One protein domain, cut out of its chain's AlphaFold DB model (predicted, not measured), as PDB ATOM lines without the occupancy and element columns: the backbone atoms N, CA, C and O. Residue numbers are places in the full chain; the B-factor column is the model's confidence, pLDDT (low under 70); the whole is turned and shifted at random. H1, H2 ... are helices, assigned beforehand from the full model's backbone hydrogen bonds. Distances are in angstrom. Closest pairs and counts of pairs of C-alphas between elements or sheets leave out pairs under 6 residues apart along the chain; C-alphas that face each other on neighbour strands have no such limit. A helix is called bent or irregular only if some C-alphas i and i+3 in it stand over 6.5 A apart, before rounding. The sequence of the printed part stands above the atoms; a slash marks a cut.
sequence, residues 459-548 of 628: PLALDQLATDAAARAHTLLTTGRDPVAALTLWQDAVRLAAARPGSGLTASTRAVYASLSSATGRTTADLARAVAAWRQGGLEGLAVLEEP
ATOM      1  N   PRO A 459      -4.376  28.392  42.476       83.88
ATOM      2  CA  PRO A 459      -4.799  27.600  43.627       83.88
ATOM      3  C   PRO A 459      -5.695  26.422  43.250       83.88
ATOM      4  O   PRO A 459      -5.642  25.390  43.909       83.88
ATOM      5  N   LEU A 460      -6.478  26.548  42.173       78.88
ATOM      6  CA  LEU A 460      -7.395  25.513  41.709       78.88
ATOM      7  C   LEU A 460      -6.673  24.355  40.992       78.88
ATOM      8  O   LEU A 460      -7.206  23.245  40.934       78.88
ATOM      9  N   ALA A 461      -5.469  24.601  40.466       79.69
ATOM     10  CA  ALA A 461      -4.575  23.566  39.951       79.69
ATOM     11  C   ALA A 461      -3.750  22.922  41.081       79.69
ATOM     12  O   ALA A 461      -3.518  21.714  41.056       79.69
ATOM     13  N   LEU A 462      -3.357  23.702  42.095       84.94
ATOM     14  CA  LEU A 462      -2.658  23.193  43.280       84.94
ATOM     15  C   LEU A 462      -3.559  22.269  44.121       84.94
ATOM     16  O   LEU A 462      -3.139  21.171  44.468       84.94
ATOM     17  N   ASP A 463      -4.813  22.670  44.351       84.50
ATOM     18  CA  ASP A 463      -5.904  21.864  44.928       84.50
ATOM     19  C   ASP A 463      -6.065  20.504  44.221       84.50
ATOM     20  O   ASP A 463      -6.095  19.448  44.858       84.50
ATOM     21  N   GLN A 464      -6.083  20.517  42.884       81.62
ATOM     22  CA  GLN A 464      -6.192  19.309  42.067       81.62
ATOM     23  C   GLN A 464      -4.968  18.388  42.215       81.62
ATOM     24  O   GLN A 464      -5.140  17.184  42.393       81.62
ATOM     25  N   LEU A 465      -3.747  18.934  42.187       85.56
ATOM     26  CA  LEU A 465      -2.514  18.154  42.366       85.56
ATOM     27  C   LEU A 465      -2.377  17.590  43.789       85.56
ATOM     28  O   LEU A 465      -1.934  16.456  43.957       85.56
ATOM     29  N   ALA A 466      -2.778  18.349  44.810       89.12
ATOM     30  CA  ALA A 466      -2.739  17.905  46.199       89.12
ATOM     31  C   ALA A 466      -3.785  16.809  46.481       89.12
ATOM     32  O   ALA A 466      -3.474  15.825  47.152       89.12
ATOM     33  N   THR A 467      -4.986  16.926  45.901       88.06
ATOM     34  CA  THR A 467      -6.018  15.872  45.936       88.06
ATOM     35  C   THR A 467      -5.526  14.584  45.266       88.06
ATOM     36  O   THR A 467      -5.694  13.495  45.816       88.06
ATOM     37  N   ASP A 468      -4.875  14.693  44.104       88.12
ATOM     38  CA  ASP A 468      -4.331  13.539  43.380       88.12
ATOM     39  C   ASP A 468      -3.205  12.840  44.161       88.12
ATOM     40  O   ASP A 468      -3.195  11.616  44.308       88.12
ATOM     41  N   ALA A 469      -2.294  13.627  44.744       91.06
ATOM     42  CA  ALA A 469      -1.228  13.123  45.602       91.06
ATOM     43  C   ALA A 469      -1.775  12.397  46.844       91.06
ATOM     44  O   ALA A 469      -1.266  11.330  47.189       91.06
ATOM     45  N   ALA A 470      -2.832  12.918  47.479       91.44
ATOM     46  CA  ALA A 470      -3.488  12.266  48.612       91.44
ATOM     47  C   ALA A 470      -4.126  10.920  48.217       91.44
ATOM     48  O   ALA A 470      -3.935   9.920  48.913       91.44
ATOM     49  N   ALA A 471      -4.819  10.854  47.074       89.38
ATOM     50  CA  ALA A 471      -5.415   9.616  46.563       89.38
ATOM     51  C   ALA A 471      -4.360   8.553  46.193       89.38
ATOM     52  O   ALA A 471      -4.502   7.375  46.539       89.38
ATOM     53  N   ARG A 472      -3.261   8.966  45.547       90.50
ATOM     54  CA  ARG A 472      -2.121   8.090  45.229       90.50
ATOM     55  C   ARG A 472      -1.422   7.585  46.496       90.50
ATOM     56  O   ARG A 472      -1.157   6.390  46.596       90.50
ATOM     57  N   ALA A 473      -1.178   8.457  47.478       92.00
ATOM     58  CA  ALA A 473      -0.560   8.089  48.754       92.00
ATOM     59  C   ALA A 473      -1.433   7.123  49.573       92.00
ATOM     60  O   ALA A 473      -0.917   6.164  50.144       92.00
ATOM     61  N   HIS A 474      -2.754   7.324  49.583       93.00
ATOM     62  CA  HIS A 474      -3.708   6.408  50.217       93.00
ATOM     63  C   HIS A 474      -3.718   5.028  49.547       93.00
ATOM     64  O   HIS A 474      -3.650   4.009  50.234       93.00
ATOM     65  N   THR A 475      -3.703   4.989  48.210       91.94
ATOM     66  CA  THR A 475      -3.634   3.737  47.434       91.94
ATOM     67  C   THR A 475      -2.327   2.986  47.708       91.94
ATOM     68  O   THR A 475      -2.350   1.781  47.966       91.94
ATOM     69  N   LEU A 476      -1.193   3.696  47.735       92.44
ATOM     70  CA  LEU A 476       0.116   3.151  48.108       92.44
ATOM     71  C   LEU A 476       0.109   2.553  49.520       92.44
ATOM     72  O   LEU A 476       0.543   1.419  49.704       92.44
ATOM     73  N   LEU A 477      -0.421   3.288  50.502       92.38
ATOM     74  CA  LEU A 477      -0.461   2.871  51.905       92.38
ATOM     75  C   LEU A 477      -1.373   1.653  52.144       92.38
ATOM     76  O   LEU A 477      -1.067   0.819  52.989       92.38
ATOM     77  N   THR A 478      -2.487   1.550  51.416       92.81
ATOM     78  CA  THR A 478      -3.495   0.490  51.610       92.81
ATOM     79  C   THR A 478      -3.271  -0.756  50.753       92.81
ATOM     80  O   THR A 478      -3.683  -1.842  51.155       92.81
ATOM     81  N   THR A 479      -2.621  -0.633  49.589       91.75
ATOM     82  CA  THR A 479      -2.438  -1.751  48.637       91.75
ATOM     83  C   THR A 479      -0.980  -2.145  48.394       91.75
ATOM     84  O   THR A 479      -0.725  -3.177  47.771       91.75
ATOM     85  N   GLY A 480      -0.017  -1.325  48.829       91.44
ATOM     86  CA  GLY A 480       1.401  -1.485  48.497       91.44
ATOM     87  C   GLY A 480       1.736  -1.227  47.022       91.44
ATOM     88  O   GLY A 480       2.833  -1.570  46.584       91.44
ATOM     89  N   ARG A 481       0.805  -0.669  46.232       90.19
ATOM     90  CA  ARG A 481       0.956  -0.447  44.785       90.19
ATOM     91  C   ARG A 481       0.742   1.015  44.418       90.19
ATOM     92  O   ARG A 481      -0.133   1.687  44.956       90.19
ATOM     93  N   ASP A 482       1.525   1.480  43.453       87.94
ATOM     94  CA  ASP A 482       1.375   2.805  42.864       87.94
ATOM     95  C   ASP A 482       0.424   2.739  41.653       87.94
ATOM     96  O   ASP A 482       0.760   2.072  40.671       87.94
ATOM     97  N   PRO A 483      -0.740   3.416  41.672       82.81
ATOM     98  CA  PRO A 483      -1.658   3.437  40.532       82.81
ATOM     99  C   PRO A 483      -1.132   4.239  39.326       82.81
ATOM    100  O   PRO A 483      -1.733   4.171  38.257       82.81
ATOM    101  N   VAL A 484      -0.037   5.000  39.476       86.94
ATOM    102  CA  VAL A 484       0.525   5.864  38.421       86.94
ATOM    103  C   VAL A 484       1.825   5.307  37.830       86.94
ATOM    104  O   VAL A 484       2.108   5.556  36.664       86.94
ATOM    105  N   ALA A 485       2.606   4.512  38.571       86.19
ATOM    106  CA  ALA A 485       3.960   4.104  38.156       86.19
ATOM    107  C   ALA A 485       4.044   3.278  36.852       86.19
ATOM    108  O   ALA A 485       5.116   3.200  36.257       86.19
ATOM    109  N   ALA A 486       2.942   2.664  36.412       87.19
ATOM    110  CA  ALA A 486       2.863   1.919  35.152       87.19
ATOM    111  C   ALA A 486       2.310   2.745  33.970       87.19
ATOM    112  O   ALA A 486       2.203   2.223  32.861       87.19
ATOM    113  N   LEU A 487       1.924   4.007  34.189       92.75
ATOM    114  CA  LEU A 487       1.335   4.866  33.162       92.75
ATOM    115  C   LEU A 487       2.413   5.612  32.371       92.75
ATOM    116  O   LEU A 487       3.365   6.160  32.923       92.75
ATOM    117  N   THR A 488       2.220   5.698  31.058       94.12
ATOM    118  CA  THR A 488       2.974   6.628  30.206       94.12
ATOM    119  C   THR A 488       2.570   8.079  30.482       94.12
ATOM    120  O   THR A 488       1.455   8.348  30.931       94.12
ATOM    121  N   LEU A 489       3.436   9.037  30.124       94.31
ATOM    122  CA  LEU A 489       3.171  10.481  30.251       94.31
ATOM    123  C   LEU A 489       1.823  10.907  29.634       94.31
ATOM    124  O   LEU A 489       1.135  11.769  30.177       94.31
ATOM    125  N   TRP A 490       1.425  10.289  28.518       95.00
ATOM    126  CA  TRP A 490       0.133  10.538  27.875       95.00
ATOM    127  C   TRP A 490      -1.042  10.003  28.704       95.00
ATOM    128  O   TRP A 490      -1.995  10.735  28.958       95.00
ATOM    129  N   GLN A 491      -0.956   8.759  29.182       95.19
ATOM    130  CA  GLN A 491      -1.995   8.151  30.020       95.19
ATOM    131  C   GLN A 491      -2.160   8.899  31.352       95.19
ATOM    132  O   GLN A 491      -3.290   9.121  31.783       95.19
ATOM    133  N   ASP A 492      -1.066   9.352  31.973       92.81
ATOM    134  CA  ASP A 492      -1.121  10.156  33.197       92.81
ATOM    135  C   ASP A 492      -1.710  11.558  32.952       92.81
ATOM    136  O   ASP A 492      -2.567  12.012  33.708       92.81
ATOM    137  N   ALA A 493      -1.359  12.218  31.841       92.50
ATOM    138  CA  ALA A 493      -1.975  13.488  31.450       92.50
ATOM    139  C   ALA A 493      -3.491  13.356  31.206       92.50
ATOM    140  O   ALA A 493      -4.268  14.212  31.641       92.50
ATOM    141  N   VAL A 494      -3.932  12.270  30.558       93.69
ATOM    142  CA  VAL A 494      -5.359  11.960  30.366       93.69
ATOM    143  C   VAL A 494      -6.045  11.693  31.710       93.69
ATOM    144  O   VAL A 494      -7.102  12.267  31.972       93.69
ATOM    145  N   ARG A 495      -5.433  10.901  32.597       91.56
ATOM    146  CA  ARG A 495      -5.921  10.628  33.961       91.56
ATOM    147  C   ARG A 495      -6.112  11.919  34.768       91.56
ATOM    148  O   ARG A 495      -7.198  12.153  35.301       91.56
ATOM    149  N   LEU A 496      -5.092  12.779  34.807       87.94
ATOM    150  CA  LEU A 496      -5.113  14.073  35.499       87.94
ATOM    151  C   LEU A 496      -6.196  15.010  34.944       87.94
ATOM    152  O   LEU A 496      -6.893  15.669  35.717       87.94
ATOM    153  N   ALA A 497      -6.378  15.057  33.621       88.44
ATOM    154  CA  ALA A 497      -7.426  15.855  32.981       88.44
ATOM    155  C   ALA A 497      -8.843  15.274  33.192       88.44
ATOM    156  O   ALA A 497      -9.818  16.026  33.284       88.44
ATOM    157  N   ALA A 498      -8.970  13.949  33.314       88.62
ATOM    158  CA  ALA A 498     -10.241  13.273  33.552       88.62
ATOM    159  C   ALA A 498     -10.777  13.469  34.977       88.62
ATOM    160  O   ALA A 498     -11.997  13.577  35.135       88.62
ATOM    161  N   ALA A 499      -9.882  13.570  35.968       82.25
ATOM    162  CA  ALA A 499     -10.154  13.491  37.407       82.25
ATOM    163  C   ALA A 499     -11.196  14.477  37.978       82.25
ATOM    164  O   ALA A 499     -11.731  14.218  39.054       82.25
ATOM    165  N   ARG A 500     -11.525  15.585  37.291       71.06
ATOM    166  CA  ARG A 500     -12.597  16.507  37.720       71.06
ATOM    167  C   ARG A 500     -13.676  16.738  36.652       71.06
ATOM    168  O   ARG A 500     -13.333  17.049  35.509       71.06
ATOM    169  N   PRO A 501     -14.976  16.662  37.009       57.28
ATOM    170  CA  PRO A 501     -16.070  17.128  36.155       57.28
ATOM    171  C   PRO A 501     -15.931  18.614  35.774       57.28
ATOM    172  O   PRO A 501     -15.315  19.396  36.493       57.28
ATOM    173  N   GLY A 502     -16.528  19.021  34.648       60.19
ATOM    174  CA  GLY A 502     -16.514  20.420  34.184       60.19
ATOM    175  C   GLY A 502     -15.277  20.846  33.377       60.19
ATOM    176  O   GLY A 502     -15.057  22.037  33.155       60.19
ATOM    177  N   SER A 503     -14.480  19.882  32.910       55.22
ATOM    178  CA  SER A 503     -13.330  20.072  32.013       55.22
ATOM    179  C   SER A 503     -13.615  21.025  30.838       55.22
ATOM    180  O   SER A 503     -14.440  20.717  29.981       55.22
ATOM    181  N   GLY A 504     -12.902  22.157  30.781       55.84
ATOM    182  CA  GLY A 504     -12.940  23.139  29.684       55.84
ATOM    183  C   GLY A 504     -13.920  24.308  29.872       55.84
ATOM    184  O   GLY A 504     -13.852  25.283  29.112       55.84
ATOM    185  N   LEU A 505     -14.792  24.240  30.889       66.38
ATOM    186  CA  LEU A 505     -15.823  25.248  31.179       66.38
ATOM    187  C   LEU A 505     -15.282  26.486  31.916       66.38
ATOM    188  O   LEU A 505     -15.902  27.545  31.872       66.38
ATOM    189  N   THR A 506     -14.131  26.374  32.583       72.38
ATOM    190  CA  THR A 506     -13.492  27.471  33.332       72.38
ATOM    191  C   THR A 506     -12.144  27.855  32.722       72.38
ATOM    192  O   THR A 506     -11.499  27.043  32.056       72.38
ATOM    193  N   ALA A 507     -11.681  29.084  32.975       72.94
ATOM    194  CA  ALA A 507     -10.368  29.542  32.513       72.94
ATOM    195  C   ALA A 507      -9.230  28.622  33.005       72.94
ATOM    196  O   ALA A 507      -8.420  28.171  32.198       72.94
ATOM    197  N   SER A 508      -9.239  28.255  34.292       70.88
ATOM    198  CA  SER A 508      -8.291  27.310  34.897       70.88
ATOM    199  C   SER A 508      -8.302  25.935  34.227       70.88
ATOM    200  O   SER A 508      -7.254  25.440  33.822       70.88
ATOM    201  N   THR A 509      -9.478  25.318  34.034       75.00
ATOM    202  CA  THR A 509      -9.543  23.991  33.387       75.00
ATOM    203  C   THR A 509      -9.079  24.043  31.931       75.00
ATOM    204  O   THR A 509      -8.430  23.108  31.469       75.00
ATOM    205  N   ARG A 510      -9.326  25.150  31.217       82.94
ATOM    206  CA  ARG A 510      -8.797  25.370  29.863       82.94
ATOM    207  C   ARG A 510      -7.274  25.543  29.847       82.94
ATOM    208  O   ARG A 510      -6.627  25.003  28.953       82.94
ATOM    209  N   ALA A 511      -6.701  26.243  30.828       83.12
ATOM    210  CA  ALA A 511      -5.254  26.398  30.970       83.12
ATOM    211  C   ALA A 511      -4.558  25.055  31.264       83.12
ATOM    212  O   ALA A 511      -3.557  24.736  30.625       83.12
ATOM    213  N   VAL A 512      -5.131  24.230  32.150       81.50
ATOM    214  CA  VAL A 512      -4.650  22.861  32.422       81.50
ATOM    215  C   VAL A 512      -4.693  22.002  31.153       81.50
ATOM    216  O   VAL A 512      -3.686  21.389  30.806       81.50
ATOM    217  N   TYR A 513      -5.804  22.015  30.406       87.38
ATOM    218  CA  TYR A 513      -5.910  21.286  29.135       87.38
ATOM    219  C   TYR A 513      -4.866  21.731  28.105       87.38
ATOM    220  O   TYR A 513      -4.242  20.882  27.470       87.38
ATOM    221  N   ALA A 514      -4.647  23.039  27.942       88.25
ATOM    222  CA  ALA A 514      -3.638  23.565  27.023       88.25
ATOM    223  C   ALA A 514      -2.212  23.156  27.437       88.25
ATOM    224  O   ALA A 514      -1.427  22.735  26.588       88.25
ATOM    225  N   SER A 515      -1.901  23.218  28.737       89.19
ATOM    226  CA  SER A 515      -0.605  22.811  29.294       89.19
ATOM    227  C   SER A 515      -0.324  21.320  29.070       89.19
ATOM    228  O   SER A 515       0.705  20.969  28.497       89.19
ATOM    229  N   LEU A 516      -1.270  20.442  29.424       90.88
ATOM    230  CA  LEU A 516      -1.141  18.990  29.251       90.88
ATOM    231  C   LEU A 516      -1.062  18.577  27.773       90.88
ATOM    232  O   LEU A 516      -0.248  17.728  27.417       90.88
ATOM    233  N   SER A 517      -1.855  19.201  26.897       93.06
ATOM    234  CA  SER A 517      -1.798  18.948  25.445       93.06
ATOM    235  C   SER A 517      -0.431  19.330  24.866       93.06
ATOM    236  O   SER A 517       0.196  18.533  24.171       93.06
ATOM    237  N   SER A 518       0.081  20.510  25.236       92.62
ATOM    238  CA  SER A 518       1.417  20.982  24.846       92.62
ATOM    239  C   SER A 518       2.535  20.059  25.353       92.62
ATOM    240  O   SER A 518       3.378  19.626  24.571       92.62
ATOM    241  N   ALA A 519       2.500  19.672  26.634       93.38
ATOM    242  CA  ALA A 519       3.498  18.793  27.252       93.38
ATOM    243  C   ALA A 519       3.519  17.363  26.672       93.38
ATOM    244  O   ALA A 519       4.530  16.673  26.782       93.38
ATOM    245  N   THR A 520       2.418  16.917  26.059       95.38
ATOM    246  CA  THR A 520       2.281  15.586  25.440       95.38
ATOM    247  C   THR A 520       2.394  15.601  23.911       95.38
ATOM    248  O   THR A 520       2.352  14.538  23.292       95.38
ATOM    249  N   GLY A 521       2.537  16.776  23.284       94.25
ATOM    250  CA  GLY A 521       2.595  16.917  21.825       94.25
ATOM    251  C   GLY A 521       1.285  16.567  21.100       94.25
ATOM    252  O   GLY A 521       1.319  16.188  19.931       94.25
ATOM    253  N   ARG A 522       0.135  16.655  21.782       94.19
ATOM    254  CA  ARG A 522      -1.204  16.334  21.247       94.19
ATOM    255  C   ARG A 522      -2.075  17.589  21.134       94.19
ATOM    256  O   ARG A 522      -1.753  18.632  21.702       94.19
ATOM    257  N   THR A 523      -3.204  17.512  20.424       93.50
ATOM    258  CA  THR A 523      -4.176  18.619  20.415       93.50
ATOM    259  C   THR A 523      -5.089  18.578  21.646       93.50
ATOM    260  O   THR A 523      -5.311  17.529  22.255       93.50
ATOM    261  N   THR A 524      -5.693  19.718  21.988       91.06
ATOM    262  CA  THR A 524      -6.721  19.792  23.042       91.06
ATOM    263  C   THR A 524      -7.988  19.004  22.697       91.06
ATOM    264  O   THR A 524      -8.688  18.567  23.612       91.06
ATOM    265  N   ALA A 525      -8.271  18.785  21.407       89.75
ATOM    266  CA  ALA A 525      -9.355  17.920  20.951       89.75
ATOM    267  C   ALA A 525      -9.031  16.439  21.205       89.75
ATOM    268  O   ALA A 525      -9.879  15.712  21.717       89.75
ATOM    269  N   ASP A 526      -7.789  16.009  20.952       92.31
ATOM    270  CA  ASP A 526      -7.344  14.645  21.260       92.31
ATOM    271  C   ASP A 526      -7.371  14.372  22.762       92.31
ATOM    272  O   ASP A 526      -7.882  13.335  23.178       92.31
ATOM    273  N   LEU A 527      -6.907  15.321  23.585       93.31
ATOM    274  CA  LEU A 527      -7.001  15.217  25.044       93.31
ATOM    275  C   LEU A 527      -8.464  15.172  25.519       93.31
ATOM    276  O   LEU A 527      -8.787  14.413  26.428       93.31
ATOM    277  N   ALA A 528      -9.379  15.926  24.898       91.19
ATOM    278  CA  ALA A 528     -10.806  15.848  25.214       91.19
ATOM    279  C   ALA A 528     -11.425  14.489  24.829       91.19
ATOM    280  O   ALA A 528     -12.153  13.907  25.636       91.19
ATOM    281  N   ARG A 529     -11.093  13.955  23.645       92.50
ATOM    282  CA  ARG A 529     -11.540  12.637  23.161       92.50
ATOM    283  C   ARG A 529     -10.989  11.505  24.044       92.50
ATOM    284  O   ARG A 529     -11.734  10.613  24.442       92.50
ATOM    285  N   ALA A 530      -9.718  11.590  24.435       94.62
ATOM    286  CA  ALA A 530      -9.056  10.657  25.346       94.62
ATOM    287  C   ALA A 530      -9.621  10.713  26.777       94.62
ATOM    288  O   ALA A 530      -9.844   9.672  27.390       94.62
ATOM    289  N   VAL A 531      -9.934  11.904  27.297       93.56
ATOM    290  CA  VAL A 531     -10.599  12.055  28.603       93.56
ATOM    291  C   VAL A 531     -12.026  11.506  28.589       93.56
ATOM    292  O   VAL A 531     -12.453  10.922  29.583       93.56
ATOM    293  N   ALA A 532     -12.766  11.639  27.484       92.25
ATOM    294  CA  ALA A 532     -14.064  10.979  27.344       92.25
ATOM    295  C   ALA A 532     -13.920   9.445  27.421       92.25
ATOM    296  O   ALA A 532     -14.671   8.801  28.149       92.25
ATOM    297  N   ALA A 533     -12.901   8.874  26.770       94.81
ATOM    298  CA  ALA A 533     -12.624   7.437  26.799       94.81
ATOM    299  C   ALA A 533     -12.197   6.955  28.200       94.81
ATOM    300  O   ALA A 533     -12.692   5.943  28.698       94.81
ATOM    301  N   TRP A 534     -11.356   7.732  28.890       94.31
ATOM    302  CA  TRP A 534     -10.963   7.463  30.275       94.31
ATOM    303  C   TRP A 534     -12.140   7.562  31.256       94.31
ATOM    304  O   TRP A 534     -12.206   6.815  32.228       94.31
ATOM    305  N   ARG A 535     -13.110   8.450  31.010       91.50
ATOM    306  CA  ARG A 535     -14.352   8.507  31.800       91.50
ATOM    307  C   ARG A 535     -15.329   7.377  31.470       91.50
ATOM    308  O   ARG A 535     -16.138   7.047  32.328       91.50
ATOM    309  N   GLN A 536     -15.246   6.786  30.277       92.25
ATOM    310  CA  GLN A 536     -16.047   5.625  29.884       92.25
ATOM    311  C   GLN A 536     -15.548   4.338  30.565       92.25
ATOM    312  O   GLN A 536     -16.358   3.609  31.124       92.25
ATOM    313  N   GLY A 537     -14.235   4.072  30.571       91.00
ATOM    314  CA  GLY A 537     -13.671   2.856  31.191       91.00
ATOM    315  C   GLY A 537     -12.175   2.918  31.510       91.00
ATOM    316  O   GLY A 537     -11.448   1.948  31.309       91.00
ATOM    317  N   GLY A 538     -11.687   4.066  31.982       92.94
ATOM    318  CA  GLY A 538     -10.311   4.236  32.454       92.94
ATOM    319  C   GLY A 538      -9.251   3.927  31.394       92.94
ATOM    320  O   GLY A 538      -9.348   4.357  30.243       92.94
ATOM    321  N   LEU A 539      -8.225   3.176  31.801       93.25
ATOM    322  CA  LEU A 539      -7.094   2.812  30.946       93.25
ATOM    323  C   LEU A 539      -7.512   1.933  29.753       93.25
ATOM    324  O   LEU A 539      -7.017   2.146  28.649       93.25
ATOM    325  N   GLU A 540      -8.451   1.002  29.950       94.56
ATOM    326  CA  GLU A 540      -8.991   0.152  28.878       94.56
ATOM    327  C   GLU A 540      -9.832   0.968  27.892       94.56
ATOM    328  O   GLU A 540      -9.649   0.842  26.684       94.56
ATOM    329  N   GLY A 541     -10.664   1.896  28.380       94.38
ATOM    330  CA  GLY A 541     -11.386   2.836  27.519       94.38
ATOM    331  C   GLY A 541     -10.448   3.652  26.622       94.38
ATOM    332  O   GLY A 541     -10.680   3.753  25.416       94.38
ATOM    333  N   LEU A 542      -9.344   4.167  27.176       95.75
ATOM    334  CA  LEU A 542      -8.306   4.857  26.402       95.75
ATOM    335  C   LEU A 542      -7.608   3.924  25.391       95.75
ATOM    336  O   LEU A 542      -7.422   4.309  24.235       95.75
ATOM    337  N   ALA A 543      -7.285   2.686  25.776       94.94
ATOM    338  CA  ALA A 543      -6.723   1.696  24.855       94.94
ATOM    339  C   ALA A 543      -7.687   1.373  23.694       94.94
ATOM    340  O   ALA A 543      -7.264   1.275  22.546       94.94
ATOM    341  N   VAL A 544      -8.994   1.297  23.958       95.31
ATOM    342  CA  VAL A 544     -10.045   1.065  22.950       95.31
ATOM    343  C   VAL A 544     -10.258   2.269  22.018       95.31
ATOM    344  O   VAL A 544     -10.669   2.097  20.858       95.31
ATOM    345  N   LEU A 545      -9.939   3.486  22.471       94.50
ATOM    346  CA  LEU A 545      -9.885   4.667  21.610       94.50
ATOM    347  C   LEU A 545      -8.724   4.562  20.605       94.50
ATOM    348  O   LEU A 545      -8.956   4.734  19.402       94.50
ATOM    349  N   GLU A 546      -7.510   4.281  21.091       92.56
ATOM    350  CA  GLU A 546      -6.264   4.412  20.321       92.56
ATOM    351  C   GLU A 546      -5.835   3.135  19.567       92.56
ATOM    352  O   GLU A 546      -5.409   3.238  18.416       92.56
ATOM    353  N   GLU A 547      -5.979   1.934  20.140       92.62
ATOM    354  CA  GLU A 547      -5.397   0.687  19.613       92.62
ATOM    355  C   GLU A 547      -6.461  -0.310  19.086       92.62
ATOM    356  O   GLU A 547      -7.085  -1.051  19.852       92.62
ATOM    357  N   PRO A 548      -6.694  -0.385  17.759       93.50
ATOM    358  CA  PRO A 548      -7.554  -1.411  17.173       93.50
ATOM    359  C   PRO A 548      -6.819  -2.752  17.043       93.50
ATOM    360  O   PRO A 548      -5.948  -2.909  16.183       93.50
TER     361      PRO A 548
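What this domain is: This is residues 459 to 548 of the 628 residues of the protein "Uncharacterized conserved protein, contains Zn finger domain" of Streptomyces jietaisiensis (UniProt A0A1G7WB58). A short helix, H2, sits in the middle, with H3 side by side with it as a helical hairpin and H4a crossing H2, while H4b folds back from the far end of H4a. The long straight helix H1 has few contacts with this core: it meets H3 near its beginning, passes H2 with little contact, and reaches away to its far end at residue 479, from where the link of residues 480 to 488 returns to H2. The printed part has 90 residues with four named helices, H1, H2, H3 and H4 along the chain, and no named strand; the class is all helix. It is compact, with a radius of gyration of the C-alphas of 13.2 A, and the C-alphas span 39 by 36 by 21 A.

Where its parts are: H1 is residues 459 to 479, 29.9 A from its first C-alpha at (-4.799, 27.600, 43.627) to its last at (-2.438, -1.751, 48.637). H2 is residues 489 to 498, 14.1 A long. H3 is residues 507 to 520, 20.1 A long. H4, residues 524 to 546, was assigned as one helix by its hydrogen bonds but is bent: C-alphas 536 and 539 are 9.4 A apart. Its arms are H4a, residues 524 to 536, 18.3 A, and H4b, residues 539 to 546, 10.8 A, ending with C-alpha 546 at (-6.264, 4.412, 20.321).

How they stand to each other: H2 and H3 form a hairpin and touch at a shallow tilt of 15 degrees, opposite ways; their closest C-alphas, of Ala 493 and Leu 516, are 6.0 A apart. H2 touches H4a, with the closest C-alphas, of Ala 498 and Val 531, 5.1 A apart. Their lines are about perpendicular at 72 degrees, only just past steep. H3, with residues 513 to 517 alone, touches residues 524 to 527 of H4a, about perpendicular at 82 degrees; the closest C-alphas, of Ser 517 and Thr 524, are 5.5 A apart. Residues 530 to 535 of H4a touch H4b at a steep tilt of 45 degrees, opposite ways, with the C-alphas of Ala 533 and Gly 541 closest at 4.8 A. H1, with residues 460 to 461 alone, only just touches residues 508 to 512 of H3, with 3 pairs of C-alphas within 8 A; the closest, of Leu 460 and Ser 508, are 7.1 A apart. H1 and H2 are close but not clearly touching, the C-alphas of Asp 468 and Leu 496 being closest at 7.9 A. H1 is apart from H4a and H4b. In H2, H3, H4a and H4b every O i to N i+4 pair is within hydrogen-bond range; in H1 16 of 17 are.

The domain as a whole: The two C-alphas farthest apart, of Pro 459 and Pro 548, are 39.4 A apart. The printed part has no cut. The link from H3 to H4 is tight, and the other two are short. The mean pLDDT of the printed part is 87.8, and residues 501 to 505, between H2 and H3, are under 70.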